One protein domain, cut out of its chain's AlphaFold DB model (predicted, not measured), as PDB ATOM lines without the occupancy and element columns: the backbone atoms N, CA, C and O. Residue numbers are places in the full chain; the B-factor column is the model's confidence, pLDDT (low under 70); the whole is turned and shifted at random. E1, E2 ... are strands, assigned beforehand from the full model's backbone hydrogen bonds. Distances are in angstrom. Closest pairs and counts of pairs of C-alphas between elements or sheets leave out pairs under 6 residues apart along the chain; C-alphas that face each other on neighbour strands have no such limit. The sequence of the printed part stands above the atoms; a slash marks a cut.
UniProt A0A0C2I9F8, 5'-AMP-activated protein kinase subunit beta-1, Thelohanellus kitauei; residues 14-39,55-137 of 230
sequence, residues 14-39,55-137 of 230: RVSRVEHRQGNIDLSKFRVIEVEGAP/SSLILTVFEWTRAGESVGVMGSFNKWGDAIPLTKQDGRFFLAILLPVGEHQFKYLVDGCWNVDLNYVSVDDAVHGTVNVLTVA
ATOM      1  N   ARG A  14     113.840  79.590  98.271       56.25
ATOM      2  CA  ARG A  14     114.750  79.777  97.141       56.25
ATOM      3  C   ARG A  14     114.830  78.490  96.346       56.25
ATOM      4  O   ARG A  14     115.181  77.429  96.853       56.25
ATOM      5  N   VAL A  15     114.478  78.594  95.070       54.66
ATOM      6  CA  VAL A  15     114.624  77.495  94.120       54.66
ATOM      7  C   VAL A  15     116.055  77.523  93.599       54.66
ATOM      8  O   VAL A  15     116.419  78.413  92.828       54.66
ATOM      9  N   SER A  16     116.857  76.550  94.013       45.94
ATOM     10  CA  SER A  16     118.236  76.398  93.556       45.94
ATOM     11  C   SER A  16     118.268  75.434  92.363       45.94
ATOM     12  O   SER A  16     117.714  74.335  92.400       45.94
ATOM     13  N   ARG A  17     118.885  75.859  91.252       44.34
ATOM     14  CA  ARG A  17     119.102  75.015  90.065       44.34
ATOM     15  C   ARG A  17     120.252  74.058  90.374       44.34
ATOM     16  O   ARG A  17     121.389  74.503  90.466       44.34
ATOM     17  N   VAL A  18     119.963  72.771  90.551       43.66
ATOM     18  CA  VAL A  18     120.998  71.766  90.829       43.66
ATOM     19  C   VAL A  18     121.711  71.388  89.538       43.66
ATOM     20  O   VAL A  18     121.091  70.907  88.590       43.66
ATOM     21  N   GLU A  19     123.024  71.617  89.502       43.06
ATOM     22  CA  GLU A  19     123.896  71.035  88.490       43.06
ATOM     23  C   GLU A  19     124.272  69.603  88.886       43.06
ATOM     24  O   GLU A  19     124.508  69.272  90.045       43.06
ATOM     25  N   HIS A  20     124.247  68.748  87.874       42.44
ATOM     26  CA  HIS A  20     124.349  67.295  87.887       42.44
ATOM     27  C   HIS A  20     125.353  66.706  88.903       42.44
ATOM     28  O   HIS A  20     126.558  66.896  88.738       42.44
ATOM     29  N   ARG A  21     124.864  65.892  89.858       44.59
ATOM     30  CA  ARG A  21     125.391  64.559  90.262       44.59
ATOM     31  C   ARG A  21     124.886  64.131  91.648       44.59
ATOM     32  O   ARG A  21     125.320  64.702  92.635       44.59
ATOM     33  N   GLN A  22     124.082  63.061  91.697       37.78
ATOM     34  CA  GLN A  22     124.265  61.841  92.517       37.78
ATOM     35  C   GLN A  22     122.957  61.032  92.585       37.78
ATOM     36  O   GLN A  22     121.895  61.582  92.853       37.78
ATOM     37  N   GLY A  23     123.061  59.715  92.368       44.44
ATOM     38  CA  GLY A  23     121.968  58.754  92.554       44.44
ATOM     39  C   GLY A  23     121.061  58.541  91.337       44.44
ATOM     40  O   GLY A  23     120.969  59.371  90.442       44.44
ATOM     41  N   ASN A  24     120.388  57.387  91.315       45.78
ATOM     42  CA  ASN A  24     119.538  56.840  90.243       45.78
ATOM     43  C   ASN A  24     118.240  57.648  89.964       45.78
ATOM     44  O   ASN A  24     117.282  57.124  89.402       45.78
ATOM     45  N   ILE A  25     118.182  58.907  90.401       50.41
ATOM     46  CA  ILE A  25     117.057  59.826  90.233       50.41
ATOM     47  C   ILE A  25     117.618  61.072  89.551       50.41
ATOM     48  O   ILE A  25     118.507  61.734  90.081       50.41
ATOM     49  N   ASP A  26     117.115  61.383  88.360       58.22
ATOM     50  CA  ASP A  26     117.528  62.563  87.603       58.22
ATOM     51  C   ASP A  26     117.017  63.846  88.284       58.22
ATOM     52  O   ASP A  26     115.929  64.348  87.994       58.22
ATOM     53  N   LEU A  27     117.819  64.373  89.216       54.97
ATOM     54  CA  LEU A  27     117.543  65.598  89.973       54.97
ATOM     55  C   LEU A  27     117.420  66.844  89.085       54.97
ATOM     56  O   LEU A  27     116.855  67.836  89.531       54.97
ATOM     57  N   SER A  28     117.876  66.800  87.827       55.88
ATOM     58  CA  SER A  28     117.757  67.933  86.899       55.88
ATOM     59  C   SER A  28     116.305  68.255  86.523       55.88
ATOM     60  O   SER A  28     115.999  69.377  86.116       55.88
ATOM     61  N   LYS A  29     115.395  67.289  86.708       59.47
ATOM     62  CA  LYS A  29     113.951  67.466  86.514       59.47
ATOM     63  C   LYS A  29     113.259  68.091  87.722       59.47
ATOM     64  O   LYS A  29     112.151  68.605  87.583       59.47
ATOM     65  N   PHE A  30     113.898  68.062  88.889       60.91
ATOM     66  CA  PHE A  30     113.314  68.527  90.137       60.91
ATOM     67  C   PHE A  30     113.844  69.911  90.499       60.91
ATOM     68  O   PHE A  30     115.042  70.191  90.478       60.91
ATOM     69  N   ARG A  31     112.926  70.804  90.865       66.38
ATOM     70  CA  ARG A  31     113.283  72.068  91.504       66.38
ATOM     71  C   ARG A  31     113.698  71.745  92.934       66.38
ATOM     72  O   ARG A  31     112.831  71.425  93.741       66.38
ATOM     73  N   VAL A  32     114.995  71.794  93.231       69.38
ATOM     74  CA  VAL A  32     115.459  71.638  94.613       69.38
ATOM     75  C   VAL A  32     115.197  72.931  95.360       69.38
ATOM     76  O   VAL A  32     115.605  74.015  94.932       69.38
ATOM     77  N   ILE A  33     114.465  72.804  96.458       78.81
ATOM     78  CA  ILE A  33     114.102  73.934  97.299       78.81
ATOM     79  C   ILE A  33     115.079  74.011  98.461       78.81
ATOM     80  O   ILE A  33     115.338  73.019  99.142       78.81
ATOM     81  N   GLU A  34     115.621  75.198  98.677       72.75
ATOM     82  CA  GLU A  34     116.415  75.521  99.848       72.75
ATOM     83  C   GLU A  34     115.541  76.300 100.831       72.75
ATOM     84  O   GLU A  34     114.862  77.266 100.463       72.75
ATOM     85  N   VAL A  35     115.525  75.848 102.083       71.94
ATOM     86  CA  VAL A  35     114.825  76.538 103.166       71.94
ATOM     87  C   VAL A  35     115.679  77.744 103.565       71.94
ATOM     88  O   VAL A  35     116.578  77.624 104.398       71.94
ATOM     89  N   GLU A  36     115.454  78.910 102.951       55.12
ATOM     90  CA  GLU A  36     116.131  80.137 103.386       55.12
ATOM     91  C   GLU A  36     115.599  80.542 104.769       55.12
ATOM     92  O   GLU A  36     114.440  80.923 104.925       55.12
ATOM     93  N   GLY A  37     116.467  80.465 105.782       51.00
ATOM     94  CA  GLY A  37     116.236  81.084 107.086       51.00
ATOM     95  C   GLY A  37     115.524  80.224 108.131       51.00
ATOM     96  O   GLY A  37     114.578  80.699 108.753       51.00
ATOM     97  N   ALA A  38     116.003  79.012 108.429       39.81
ATOM     98  CA  ALA A  38     115.677  78.399 109.721       39.81
ATOM     99  C   ALA A  38     116.027  79.401 110.852       39.81
ATOM    100  O   ALA A  38     117.196  79.777 110.980       39.81
ATOM    101  N   PRO A  39     115.050  79.911 111.628       35.88
ATOM    102  CA  PRO A  39     115.343  80.839 112.702       35.88
ATOM    103  C   PRO A  39     115.979  80.044 113.839       35.88
ATOM    104  O   PRO A  39     115.328  79.218 114.472       35.88
ATOM    105  N   SER A  55     124.021  74.367 110.677       61.94
ATOM    106  CA  SER A  55     122.812  73.758 110.130       61.94
ATOM    107  C   SER A  55     123.174  73.029 108.839       61.94
ATOM    108  O   SER A  55     123.067  73.580 107.745       61.94
ATOM    109  N   SER A  56     123.681  71.805 108.968       79.25
ATOM    110  CA  SER A  56     123.937  70.928 107.833       79.25
ATOM    111  C   SER A  56     122.605  70.653 107.146       79.25
ATOM    112  O   SER A  56     121.682  70.122 107.763       79.25
ATOM    113  N   LEU A  57     122.492  71.063 105.887       83.75
ATOM    114  CA  LEU A  57     121.329  70.783 105.063       83.75
ATOM    115  C   LEU A  57     121.514  69.427 104.378       83.75
ATOM    116  O   LEU A  57     122.539  69.183 103.744       83.75
ATOM    117  N   ILE A  58     120.513  68.561 104.496       85.12
ATOM    118  CA  ILE A  58     120.467  67.242 103.870       85.12
ATOM    119  C   ILE A  58     119.366  67.242 102.814       85.12
ATOM    120  O   ILE A  58     118.222  67.626 103.077       85.12
ATOM    121  N   LEU A  59     119.714  66.798 101.604       86.38
ATOM    122  CA  LEU A  59     118.748  66.631 100.525       86.38
ATOM    123  C   LEU A  59     117.761  65.529 100.903       86.38
ATOM    124  O   LEU A  59     118.124  64.360 101.007       86.38
ATOM    125  N   THR A  60     116.508  65.918 101.082       86.19
ATOM    126  CA  THR A  60     115.410  65.029 101.431       86.19
ATOM    127  C   THR A  60     114.397  65.029 100.296       86.19
ATOM    128  O   THR A  60     114.011  66.083  99.787       86.19
ATOM    129  N   VAL A  61     113.971  63.835  99.886       89.38
ATOM    130  CA  VAL A  61     112.944  63.657  98.861       89.38
ATOM    131  C   VAL A  61     111.643  63.237  99.533       89.38
ATOM    132  O   VAL A  61     111.594  62.205 100.200       89.38
ATOM    133  N   PHE A  62     110.601  64.037  99.345       90.81
ATOM    134  CA  PHE A  62     109.224  63.671  99.651       90.81
ATOM    135  C   PHE A  62     108.613  62.995  98.433       90.81
ATOM    136  O   PHE A  62     108.703  63.520  97.321       90.81
ATOM    137  N   GLU A  63     107.984  61.846  98.649       91.31
ATOM    138  CA  GLU A  63     107.271  61.089  97.626       91.31
ATOM    139  C   GLU A  63     105.825  60.877  98.074       91.31
ATOM    140  O   GLU A  63     105.563  60.521  99.221       91.31
ATOM    141  N   TRP A  64     104.885  61.074  97.154       91.56
ATOM    142  CA  TRP A  64     103.486  60.717  97.331       91.56
ATOM    143  C   TRP A  64     103.048  59.802  96.189       91.56
ATOM    144  O   TRP A  64     103.030  60.189  95.018       91.56
ATOM    145  N   THR A  65     102.713  58.561  96.538       90.44
ATOM    146  CA  THR A  65     102.416  57.479  95.583       90.44
ATOM    147  C   THR A  65     100.925  57.256  95.348       90.44
ATOM    148  O   THR A  65     100.545  56.468  94.483       90.44
ATOM    149  N   ARG A  66     100.060  57.926  96.115       90.06
ATOM    150  CA  ARG A  66      98.604  57.767  96.023       90.06
ATOM    151  C   ARG A  66      98.020  58.707  94.966       90.06
ATOM    152  O   ARG A  66      98.666  59.647  94.508       90.06
ATOM    153  N   ALA A  67      96.766  58.451  94.599       88.75
ATOM    154  CA  ALA A  67      96.036  59.285  93.652       88.75
ATOM    155  C   ALA A  67      95.931  60.746  94.130       88.75
ATOM    156  O   ALA A  67      95.813  61.014  95.326       88.75
ATOM    157  N   GLY A  68      95.969  61.661  93.164       90.25
ATOM    158  CA  GLY A  68      95.796  63.097  93.344       90.25
ATOM    159  C   GLY A  68      95.902  63.824  92.002       90.25
ATOM    160  O   GLY A  68      96.599  63.364  91.081       90.25
ATOM    161  N   GLU A  69      95.202  64.944  91.860       90.88
ATOM    162  CA  GLU A  69      95.367  65.867  90.732       90.88
ATOM    163  C   GLU A  69      96.487  66.869  91.029       90.88
ATOM    164  O   GLU A  69      97.416  67.033  90.233       90.88
ATOM    165  N   SER A  70      96.444  67.447  92.226       91.38
ATOM    166  CA  SER A  70      97.380  68.418  92.772       91.38
ATOM    167  C   SER A  70      97.814  67.984  94.171       91.38
ATOM    168  O   SER A  70      96.991  67.703  95.042       91.38
ATOM    169  N   VAL A  71      99.127  67.905  94.393       94.69
ATOM    170  CA  VAL A  71      99.694  67.519  95.689       94.69
ATOM    171  C   VAL A  71     100.684  68.581  96.122       94.69
ATOM    172  O   VAL A  71     101.586  68.939  95.366       94.69
ATOM    173  N   GLY A  72     100.517  69.075  97.342       93.69
ATOM    174  CA  GLY A  72     101.464  69.952  98.013       93.69
ATOM    175  C   GLY A  72     101.876  69.398  99.371       93.69
ATOM    176  O   GLY A  72     101.206  68.528  99.924       93.69
ATOM    177  N   VAL A  73     102.970  69.914  99.921       94.00
ATOM    178  CA  VAL A  73     103.417  69.603 101.284       94.00
ATOM    179  C   VAL A  73     103.621  70.885 102.086       94.00
ATOM    180  O   VAL A  73     104.090  71.897 101.561       94.00
ATOM    181  N   MET A  74     103.246  70.840 103.361       92.56
ATOM    182  CA  MET A  74     103.484  71.888 104.358       92.56
ATOM    183  C   MET A  74     104.094  71.258 105.600       92.56
ATOM    184  O   MET A  74     103.811  70.098 105.891       92.56
ATOM    185  N   GLY A  75     104.910  72.000 106.339       91.81
ATOM    186  CA  GLY A  75     105.544  71.470 107.536       91.81
ATOM    187  C   GLY A  75     106.268  72.503 108.387       91.81
ATOM    188  O   GLY A  75     106.247  73.704 108.131       91.81
ATOM    189  N   SER A  76     106.968  72.030 109.411       89.12
ATOM    190  CA  SER A  76     107.768  72.873 110.302       89.12
ATOM    191  C   SER A  76     108.833  73.671 109.539       89.12
ATOM    192  O   SER A  76     109.091  74.830 109.860       89.12
ATOM    193  N   PHE A  77     109.394  73.094 108.473       87.81
ATOM    194  CA  PHE A  77     110.429  73.716 107.645       87.81
ATOM    195  C   PHE A  77     109.953  74.954 106.868       87.81
ATOM    196  O   PHE A  77     110.768  75.818 106.560       87.81
ATOM    197  N   ASN A  78     108.655  75.085 106.573       87.00
ATOM    198  CA  ASN A  78     108.075  76.293 105.974       87.00
ATOM    199  C   ASN A  78     107.157  77.040 106.956       87.00
ATOM    200  O   ASN A  78     106.311  77.822 106.525       87.00
ATOM    201  N   LYS A  79     107.314  76.796 108.268       87.88
ATOM    202  CA  LYS A  79     106.478  77.357 109.343       87.88
ATOM    203  C   LYS A  79     104.977  77.146 109.119       87.88
ATOM    204  O   LYS A  79     104.184  78.020 109.461       87.88
ATOM    205  N   TRP A  80     104.598  76.023 108.508       89.06
ATOM    206  CA  TRP A  80     103.213  75.739 108.128       89.06
ATOM    207  C   TRP A  80     102.580  76.844 107.259       89.06
ATOM    208  O   TRP A  80     101.382  77.099 107.347       89.06
ATOM    209  N   GLY A  81     103.402  77.525 106.450       88.69
ATOM    210  CA  GLY A  81     102.977  78.536 105.484       88.69
ATOM    211  C   GLY A  81     102.392  77.917 104.213       88.69
ATOM    212  O   GLY A  81     101.732  76.885 104.259       88.69
ATOM    213  N   ASP A  82     102.650  78.533 103.058       88.81
ATOM    214  CA  ASP A  82     102.073  78.087 101.785       88.81
ATOM    215  C   ASP A  82     102.517  76.671 101.381       88.81
ATOM    216  O   ASP A  82     103.682  76.286 101.531       88.81
ATOM    217  N   ALA A  83     101.581  75.913 100.805       90.00
ATOM    218  CA  ALA A  83     101.822  74.566 100.305       90.00
ATOM    219  C   ALA A  83     102.858  74.556  99.184       90.00
ATOM    220  O   ALA A  83     102.676  75.193  98.146       90.00
ATOM    221  N   ILE A  84     103.919  73.774  99.366       91.31
ATOM    222  CA  ILE A  84     104.932  73.577  98.336       91.31
ATOM    223  C   ILE A  84     104.413  72.530  97.346       91.31
ATOM    224  O   ILE A  84     104.224  71.384  97.757       91.31
ATOM    225  N   PRO A  85     104.189  72.870  96.064       91.81
ATOM    226  CA  PRO A  85     103.665  71.921  95.090       91.81
ATOM    227  C   PRO A  85     104.700  70.840  94.748       91.81
ATOM    228  O   PRO A  85     105.863  71.140  94.471       91.81
ATOM    229  N   LEU A  86     104.261  69.581  94.722       92.06
ATOM    230  CA  LEU A  86     105.055  68.446  94.260       92.06
ATOM    231  C   LEU A  86     104.994  68.338  92.730       92.06
ATOM    232  O   LEU A  86     103.989  68.650  92.091       92.06
ATOM    233  N   THR A  87     106.074  67.837  92.132       89.12
ATOM    234  CA  THR A  87     106.156  67.561  90.693       89.12
ATOM    235  C   THR A  87     105.592  66.175  90.399       89.12
ATOM    236  O   THR A  87     106.068  65.183  90.947       89.12
ATOM    237  N   LYS A  88     104.588  66.097  89.519       89.75
ATOM    238  CA  LYS A  88     103.982  64.833  89.086       89.75
ATOM    239  C   LYS A  88     104.858  64.140  88.039       89.75
ATOM    240  O   LYS A  88     105.158  64.728  87.002       89.75
ATOM    241  N   GLN A  89     105.218  62.886  88.284       86.81
ATOM    242  CA  GLN A  89     105.962  62.030  87.367       86.81
ATOM    243  C   GLN A  89     105.440  60.590  87.449       86.81
ATOM    244  O   GLN A  89     105.387  60.007  88.527       86.81
ATOM    245  N   ASP A  90     105.061  60.009  86.306       87.12
ATOM    246  CA  ASP A  90     104.641  58.602  86.185       87.12
ATOM    247  C   ASP A  90     103.558  58.180  87.201       87.12
ATOM    248  O   ASP A  90     103.604  57.103  87.787       87.12
ATOM    249  N   GLY A  91     102.586  59.068  87.450       84.06
ATOM    250  CA  GLY A  91     101.491  58.830  88.401       84.06
ATOM    251  C   GLY A  91     101.863  59.007  89.878       84.06
ATOM    252  O   GLY A  91     100.994  58.865  90.732       84.06
ATOM    253  N   ARG A  92     103.113  59.366  90.174       88.44
ATOM    254  CA  ARG A  92     103.624  59.684  91.511       88.44
ATOM    255  C   ARG A  92     103.984  61.162  91.605       88.44
ATOM    256  O   ARG A  92     104.090  61.851  90.591       88.44
ATOM    257  N   PHE A  93     104.160  61.658  92.817       90.75
ATOM    258  CA  PHE A  93     104.484  63.052  93.085       90.75
ATOM    259  C   PHE A  93     105.760  63.133  93.908       90.75
ATOM    260  O   PHE A  93     105.908  62.398  94.878       90.75
ATOM    261  N   PHE A  94     106.658  64.042  93.540       89.69
ATOM    262  CA  PHE A  94     107.957  64.177  94.190       89.69
ATOM    263  C   PHE A  94     108.292  65.632  94.498       89.69
ATOM    264  O   PHE A  94     107.995  66.538  93.713       89.69
ATOM    265  N   LEU A  95     108.984  65.847  95.609       88.75
ATOM    266  CA  LEU A  95     109.629  67.110  95.947       88.75
ATOM    267  C   LEU A  95     111.008  66.831  96.535       88.75
ATOM    268  O   LEU A  95     111.132  66.065  97.483       88.75
ATOM    269  N   ALA A  96     112.025  67.505  96.012       87.12
ATOM    270  CA  ALA A  96     113.366  67.498  96.574       87.12
ATOM    271  C   ALA A  96     113.606  68.813  97.331       87.12
ATOM    272  O   ALA A  96     113.486  69.899  96.759       87.12
ATOM    273  N   ILE A  97     113.935  68.725  98.617       87.19
ATOM    274  CA  ILE A  97     114.147  69.883  99.490       87.19
ATOM    275  C   ILE A  97     115.336  69.643 100.418       87.19
ATOM    276  O   ILE A  97     115.550  68.544 100.922       87.19
ATOM    277  N   LEU A  98     116.132  70.684 100.621       85.25
ATOM    278  CA  LEU A  98     117.236  70.691 101.569       85.25
ATOM    279  C   LEU A  98     116.692  71.007 102.964       85.25
ATOM    280  O   LEU A  98     116.260  72.132 103.219       85.25
ATOM    281  N   LEU A  99     116.709  70.019 103.862       87.12
ATOM    282  CA  LEU A  99     116.237  70.162 105.240       87.12
ATOM    283  C   LEU A  99     117.410  70.172 106.225       87.12
ATOM    284  O   LEU A  99     118.340  69.380 106.065       87.12
ATOM    285  N   PRO A 100     117.376  71.014 107.270       87.44
ATOM    286  CA  PRO A 100     118.323  70.918 108.373       87.44
ATOM    287  C   PRO A 100     118.276  69.542 109.043       87.44
ATOM    288  O   PRO A 100     117.221  68.917 109.115       87.44
ATOM    289  N   VAL A 101     119.395  69.088 109.599       86.56
ATOM    290  CA  VAL A 101     119.407  67.931 110.508       86.56
ATOM    291  C   VAL A 101     118.482  68.198 111.696       86.56
ATOM    292  O   VAL A 101     118.565  69.252 112.324       86.56
ATOM    293  N   GLY A 102     117.615  67.245 112.013       87.56
ATOM    294  CA  GLY A 102     116.646  67.353 113.095       87.56
ATOM    295  C   GLY A 102     115.337  66.642 112.785       87.56
ATOM    296  O   GLY A 102     115.196  65.950 111.776       87.56
ATOM    297  N   GLU A 103     114.373  66.808 113.679       89.44
ATOM    298  CA  GLU A 103     113.008  66.337 113.480       89.44
ATOM    299  C   GLU A 103     112.174  67.412 112.776       89.44
ATOM    300  O   GLU A 103     112.178  68.578 113.172       89.44
ATOM    301  N   HIS A 104     111.450  67.009 111.735       90.75
ATOM    302  CA  HIS A 104     110.556  67.866 110.969       90.75
ATOM    303  C   HIS A 104     109.169  67.257 110.924       90.75
ATOM    304  O   HIS A 104     109.005  66.070 110.644       90.75
ATOM    305  N   GLN A 105     108.166  68.091 111.155       93.12
ATOM    306  CA  GLN A 105     106.769  67.697 111.047       93.12
ATOM    307  C   GLN A 105     106.213  68.184 109.718       93.12
ATOM    308  O   GLN A 105     106.570  69.272 109.268       93.12
ATOM    309  N   PHE A 106     105.355  67.400 109.078       94.25
ATOM    310  CA  PHE A 106     104.780  67.767 107.789       94.25
ATOM    311  C   PHE A 106     103.425  67.108 107.536       94.25
ATOM    312  O   PHE A 106     103.014  66.173 108.224       94.25
ATOM    313  N   LYS A 107     102.713  67.616 106.531       93.81
ATOM    314  CA  LYS A 107     101.419  67.109 106.079       93.81
ATOM    315  C   LYS A 107     101.226  67.377 104.593       93.81
ATOM    316  O   LYS A 107     101.662  68.414 104.084       93.81
ATOM    317  N   TYR A 108     100.546  66.463 103.908       94.88
ATOM    318  CA  TYR A 108     100.219  66.620 102.495       94.88
ATOM    319  C   TYR A 108      98.869  67.314 102.313       94.88
ATOM    320  O   TYR A 108      97.909  67.048 103.037       94.88
ATOM    321  N   LEU A 109      98.788  68.179 101.310       94.44
ATOM    322  CA  LEU A 109      97.553  68.760 100.805       94.44
ATOM    323  C   LEU A 109      97.291  68.161  99.424       94.44
ATOM    324  O   LEU A 109      97.970  68.510  98.462       94.44
ATOM    325  N   VAL A 110      96.335  67.240  99.339       95.00
ATOM    326  CA  VAL A 110      95.970  66.522  98.111       95.00
ATOM    327  C   VAL A 110      94.590  66.993  97.693       95.00
ATOM    328  O   VAL A 110      93.631  66.776  98.430       95.00
ATOM    329  N   ASP A 111      94.486  67.671  96.551       93.12
ATOM    330  CA  ASP A 111      93.217  68.170  95.996       93.12
ATOM    331  C   ASP A 111      92.393  69.011  96.989       93.12
ATOM    332  O   ASP A 111      91.167  68.959  97.040       93.12
ATOM    333  N   GLY A 112      93.090  69.787  97.827       91.56
ATOM    334  CA  GLY A 112      92.489  70.610  98.879       91.56
ATOM    335  C   GLY A 112      92.165  69.860 100.178       91.56
ATOM    336  O   GLY A 112      91.747  70.486 101.151       91.56
ATOM    337  N   CYS A 113      92.394  68.546 100.237       92.44
ATOM    338  CA  CYS A 113      92.202  67.729 101.429       92.44
ATOM    339  C   CYS A 113      93.527  67.397 102.125       92.44
ATOM    340  O   CYS A 113      94.501  66.949 101.515       92.44
ATOM    341  N   TRP A 114      93.540  67.558 103.444       92.38
ATOM    342  CA  TRP A 114      94.687  67.241 104.282       92.38
ATOM    343  C   TRP A 114      94.862  65.736 104.450       92.38
ATOM    344  O   TRP A 114      93.963  65.050 104.931       92.38
ATOM    345  N   ASN A 115      96.040  65.240 104.089       92.81
ATOM    346  CA  ASN A 115      96.378  63.829 104.101       92.81
ATOM    347  C   ASN A 115      97.698  63.580 104.833       92.81
ATOM    348  O   ASN A 115      98.625  64.389 104.810       92.81
ATOM    349  N   VAL A 116      97.751  62.419 105.473       91.94
ATOM    350  CA  VAL A 116      98.912  61.885 106.180       91.94
ATOM    351  C   VAL A 116      99.360  60.649 105.405       91.94
ATOM    352  O   VAL A 116      98.528  59.864 104.941       91.94
ATOM    353  N   ASP A 117     100.663  60.501 105.210       90.19
ATOM    354  CA  ASP A 117     101.241  59.308 104.603       90.19
ATOM    355  C   ASP A 117     101.452  58.231 105.675       90.19
ATOM    356  O   ASP A 117     101.969  58.501 106.759       90.19
ATOM    357  N   LEU A 118     101.034  57.006 105.365       88.31
ATOM    358  CA  LEU A 118     101.135  55.843 106.247       88.31
ATOM    359  C   LEU A 118     102.565  55.290 106.319       88.31
ATOM    360  O   LEU A 118     102.878  54.529 107.229       88.31
ATOM    361  N   ASN A 119     103.436  55.682 105.383       87.44
ATOM    362  CA  ASN A 119     104.845  55.286 105.373       87.44
ATOM    363  C   ASN A 119     105.687  56.019 106.428       87.44
ATOM    364  O   ASN A 119     106.835  55.646 106.675       87.44
ATOM    365  N   TYR A 120     105.136  57.071 107.035       89.19
ATOM    366  CA  TYR A 120     105.805  57.872 108.049       89.19
ATOM    367  C   TYR A 120     105.099  57.732 109.392       89.19
ATOM    368  O   TYR A 120     103.886  57.529 109.470       89.19
ATOM    369  N   VAL A 121     105.866  57.908 110.467       91.12
ATOM    370  CA  VAL A 121     105.293  58.014 111.810       91.12
ATOM    371  C   VAL A 121     104.347  59.209 111.830       91.12
ATOM    372  O   VAL A 121     104.655  60.257 111.260       91.12
ATOM    373  N   SER A 122     103.184  59.039 112.452       91.12
ATOM    374  CA  SER A 122     102.213  60.109 112.645       91.12
ATOM    375  C   SER A 122     102.017  60.396 114.127       91.12
ATOM    376  O   SER A 122     102.067  59.489 114.958       91.12
ATOM    377  N   VAL A 123     101.852  61.675 114.448       91.94
ATOM    378  CA  VAL A 123     101.639  62.184 115.804       91.94
ATOM    379  C   VAL A 123     100.468  63.155 115.762       91.94
ATOM    380  O   VAL A 123     100.318  63.909 114.799       91.94
ATOM    381  N   ASP A 124      99.637  63.130 116.798       92.62
ATOM    382  CA  ASP A 124      98.565  64.102 116.964       92.62
ATOM    383  C   ASP A 124      99.122  65.389 117.572       92.62
ATOM    384  O   ASP A 124      99.545  65.419 118.728       92.62
ATOM    385  N   ASP A 125      99.124  66.453 116.774       87.56
ATOM    386  CA  ASP A 125      99.463  67.798 117.207       87.56
ATOM    387  C   ASP A 125      98.203  68.593 117.584       87.56
ATOM    388  O   ASP A 125      97.146  68.481 116.954       87.56
ATOM    389  N   ALA A 126      98.317  69.432 118.613       86.19
ATOM    390  CA  ALA A 126      97.193  70.204 119.137       86.19
ATOM    391  C   ALA A 126      96.709  71.298 118.168       86.19
ATOM    392  O   ALA A 126      95.546  71.695 118.229       86.19
ATOM    393  N   VAL A 127      97.587  71.795 117.290       86.69
ATOM    394  CA  VAL A 127      97.294  72.908 116.375       86.69
ATOM    395  C   VAL A 127      96.966  72.391 114.974       86.69
ATOM    396  O   VAL A 127      96.038  72.882 114.331       86.69
ATOM    397  N   HIS A 128      97.704  71.387 114.501       83.62
ATOM    398  CA  HIS A 128      97.644  70.908 113.116       83.62
ATOM    399  C   HIS A 128      96.944  69.543 112.954       83.62
ATOM    400  O   HIS A 128      96.806  69.023 111.834       83.62
ATOM    401  N   GLY A 129      96.448  68.980 114.062       89.94
ATOM    402  CA  GLY A 129      95.868  67.641 114.125       89.94
ATOM    403  C   GLY A 129      96.926  66.574 113.861       89.94
ATOM    404  O   GLY A 129      98.106  66.771 114.126       89.94
ATOM    405  N   THR A 130      96.529  65.443 113.284       92.31
ATOM    406  CA  THR A 130      97.479  64.381 112.932       92.31
ATOM    407  C   THR A 130      98.450  64.849 111.841       92.31
ATOM    408  O   THR A 130      98.017  65.259 110.755       92.31
ATOM    409  N   VAL A 131      99.752  64.787 112.123       93.88
ATOM    410  CA  VAL A 131     100.862  65.184 111.238       93.88
ATOM    411  C   VAL A 131     101.881  64.055 111.116       93.88
ATOM    412  O   VAL A 131     101.992  63.218 112.009       93.88
ATOM    413  N   ASN A 132     102.634  64.016 110.017       94.44
ATOM    414  CA  ASN A 132     103.758  63.098 109.861       94.44
ATOM    415  C   ASN A 132     105.042  63.669 110.461       94.44
ATOM    416  O   ASN A 132     105.265  64.878 110.421       94.44
ATOM    417  N   VAL A 133     105.910  62.785 110.952       91.44
ATOM    418  CA  VAL A 133     107.214  63.117 111.531       91.44
ATOM    419  C   VAL A 133     108.330  62.484 110.700       91.44
ATOM    420  O   VAL A 133     108.303  61.291 110.390       91.44
ATOM    421  N   LEU A 134     109.326  63.294 110.347       91.44
ATOM    422  CA  LEU A 134     110.522  62.914 109.603       91.44
ATOM    423  C   LEU A 134     111.770  63.320 110.392       91.44
ATOM    424  O   LEU A 134     112.010  64.502 110.620       91.44
ATOM    425  N   THR A 135     112.612  62.351 110.741       90.31
ATOM    426  CA  THR A 135     113.928  62.612 111.339       90.31
ATOM    427  C   THR A 135     115.004  62.630 110.256       90.31
ATOM    428  O   THR A 135     115.273  61.615 109.614       90.31
ATOM    429  N   VAL A 136     115.637  63.785 110.070       88.06
ATOM    430  CA  VAL A 136     116.770  63.994 109.167       88.06
ATOM    431  C   VAL A 136     118.050  63.917 109.991       88.06
ATOM    432  O   VAL A 136     118.290  64.767 110.845       88.06
ATOM    433  N   ALA A 137     118.881  62.904 109.757       83.88
ATOM    434  CA  ALA A 137     120.185  62.769 110.402       83.88
ATOM    435  C   ALA A 137     121.297  63.204 109.439       83.88
ATOM    436  O   ALA A 137     121.261  62.861 108.259       83.88
TER     437      ALA A 137
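Overview. This is residues 14 to 39 and 55 to 137 of the 230 residues of the protein "5'-AMP-activated protein kinase subunit beta-1" of Thelohanellus kitauei (UniProt A0A0C2I9F8). Two twisted sheets lie partly face to face with their strands crossed, a sandwich: E4, E7, E8, E9 and E10 make one sheet, E1, E2, E3, E5 and E6 the other. The long strands E6 and E7 follow each other round a corner from sheet to sheet, and residues 21 to 26, in the loop between E1 and E2, stick out. The printed part has 109 residues with no named helix and ten named strands, E1 to E10 in chain order, class all strand. Both sheets are branched; the one with E7 is antiparallel, the one with E6 mixed. The whole is compact, with a radius of gyration of the C-alphas of 13.6 A and spans of 41 by 34 by 23 A.

Arrangement. Start at E7, residues 102 to 110. On one side of it find E4, residues 71 to 75, antiparallel at 148 degrees, with N 72 and O 109 within hydrogen-bond range at 2.8 A. On the other side are E8, residues 113 to 115, a hairpin with E7 (N 110 and O 113, 2.9 A), and E10, residues 129 to 136, antiparallel to E7 (N 104 and O 134, 2.8 A). E9, residues 121 to 125, forms a hairpin with E10, where N 123 and O 131 are 2.9 A apart. In the other sheet look at E6, residues 92 to 100: E3, residues 57 to 64, lies on one side, antiparallel at 159 degrees, with N 60 and O 97 at 2.8 A. On the other side are E5, residues 87 to 89, a hairpin with E6 (N 89 and O 92, 2.8 A), and E2, residues 32 to 35, parallel to E6 (N 98 and O 33, 2.9 A). E1, residues 14 to 16, forms a hairpin with E2, with N 16 and O 32 at 3.0 A. The facing parts of the sheets are 10.1 A centre to centre, their strands at 50 degrees. Between the sheets, the closest C-alphas of E4 and E6 are those of Val 71 and Phe 93, 7.0 A.

Along the chain. Find C-alpha 102 at (116.646, 67.353, 113.095); from there E7 runs 25.5 A to C-alpha 110. E6 runs 25.0 A from C-alpha 92 at (103.624, 59.684, 91.511), E3 21.9 A, and E10 21.8 A to C-alpha 136 at (116.770, 63.994, 109.167).

Size, cuts and confidence. The C-alphas of His 20 and Ala 126 are farthest apart, 41.5 A. Residues 40 to 54 are not printed; C-alphas 39 and 55 are 10.6 A apart across the cut. The links E1 to E2 and E4 to E5 are long. Residues 14 to 32, 36 to 39 and 55 have pLDDT under 70.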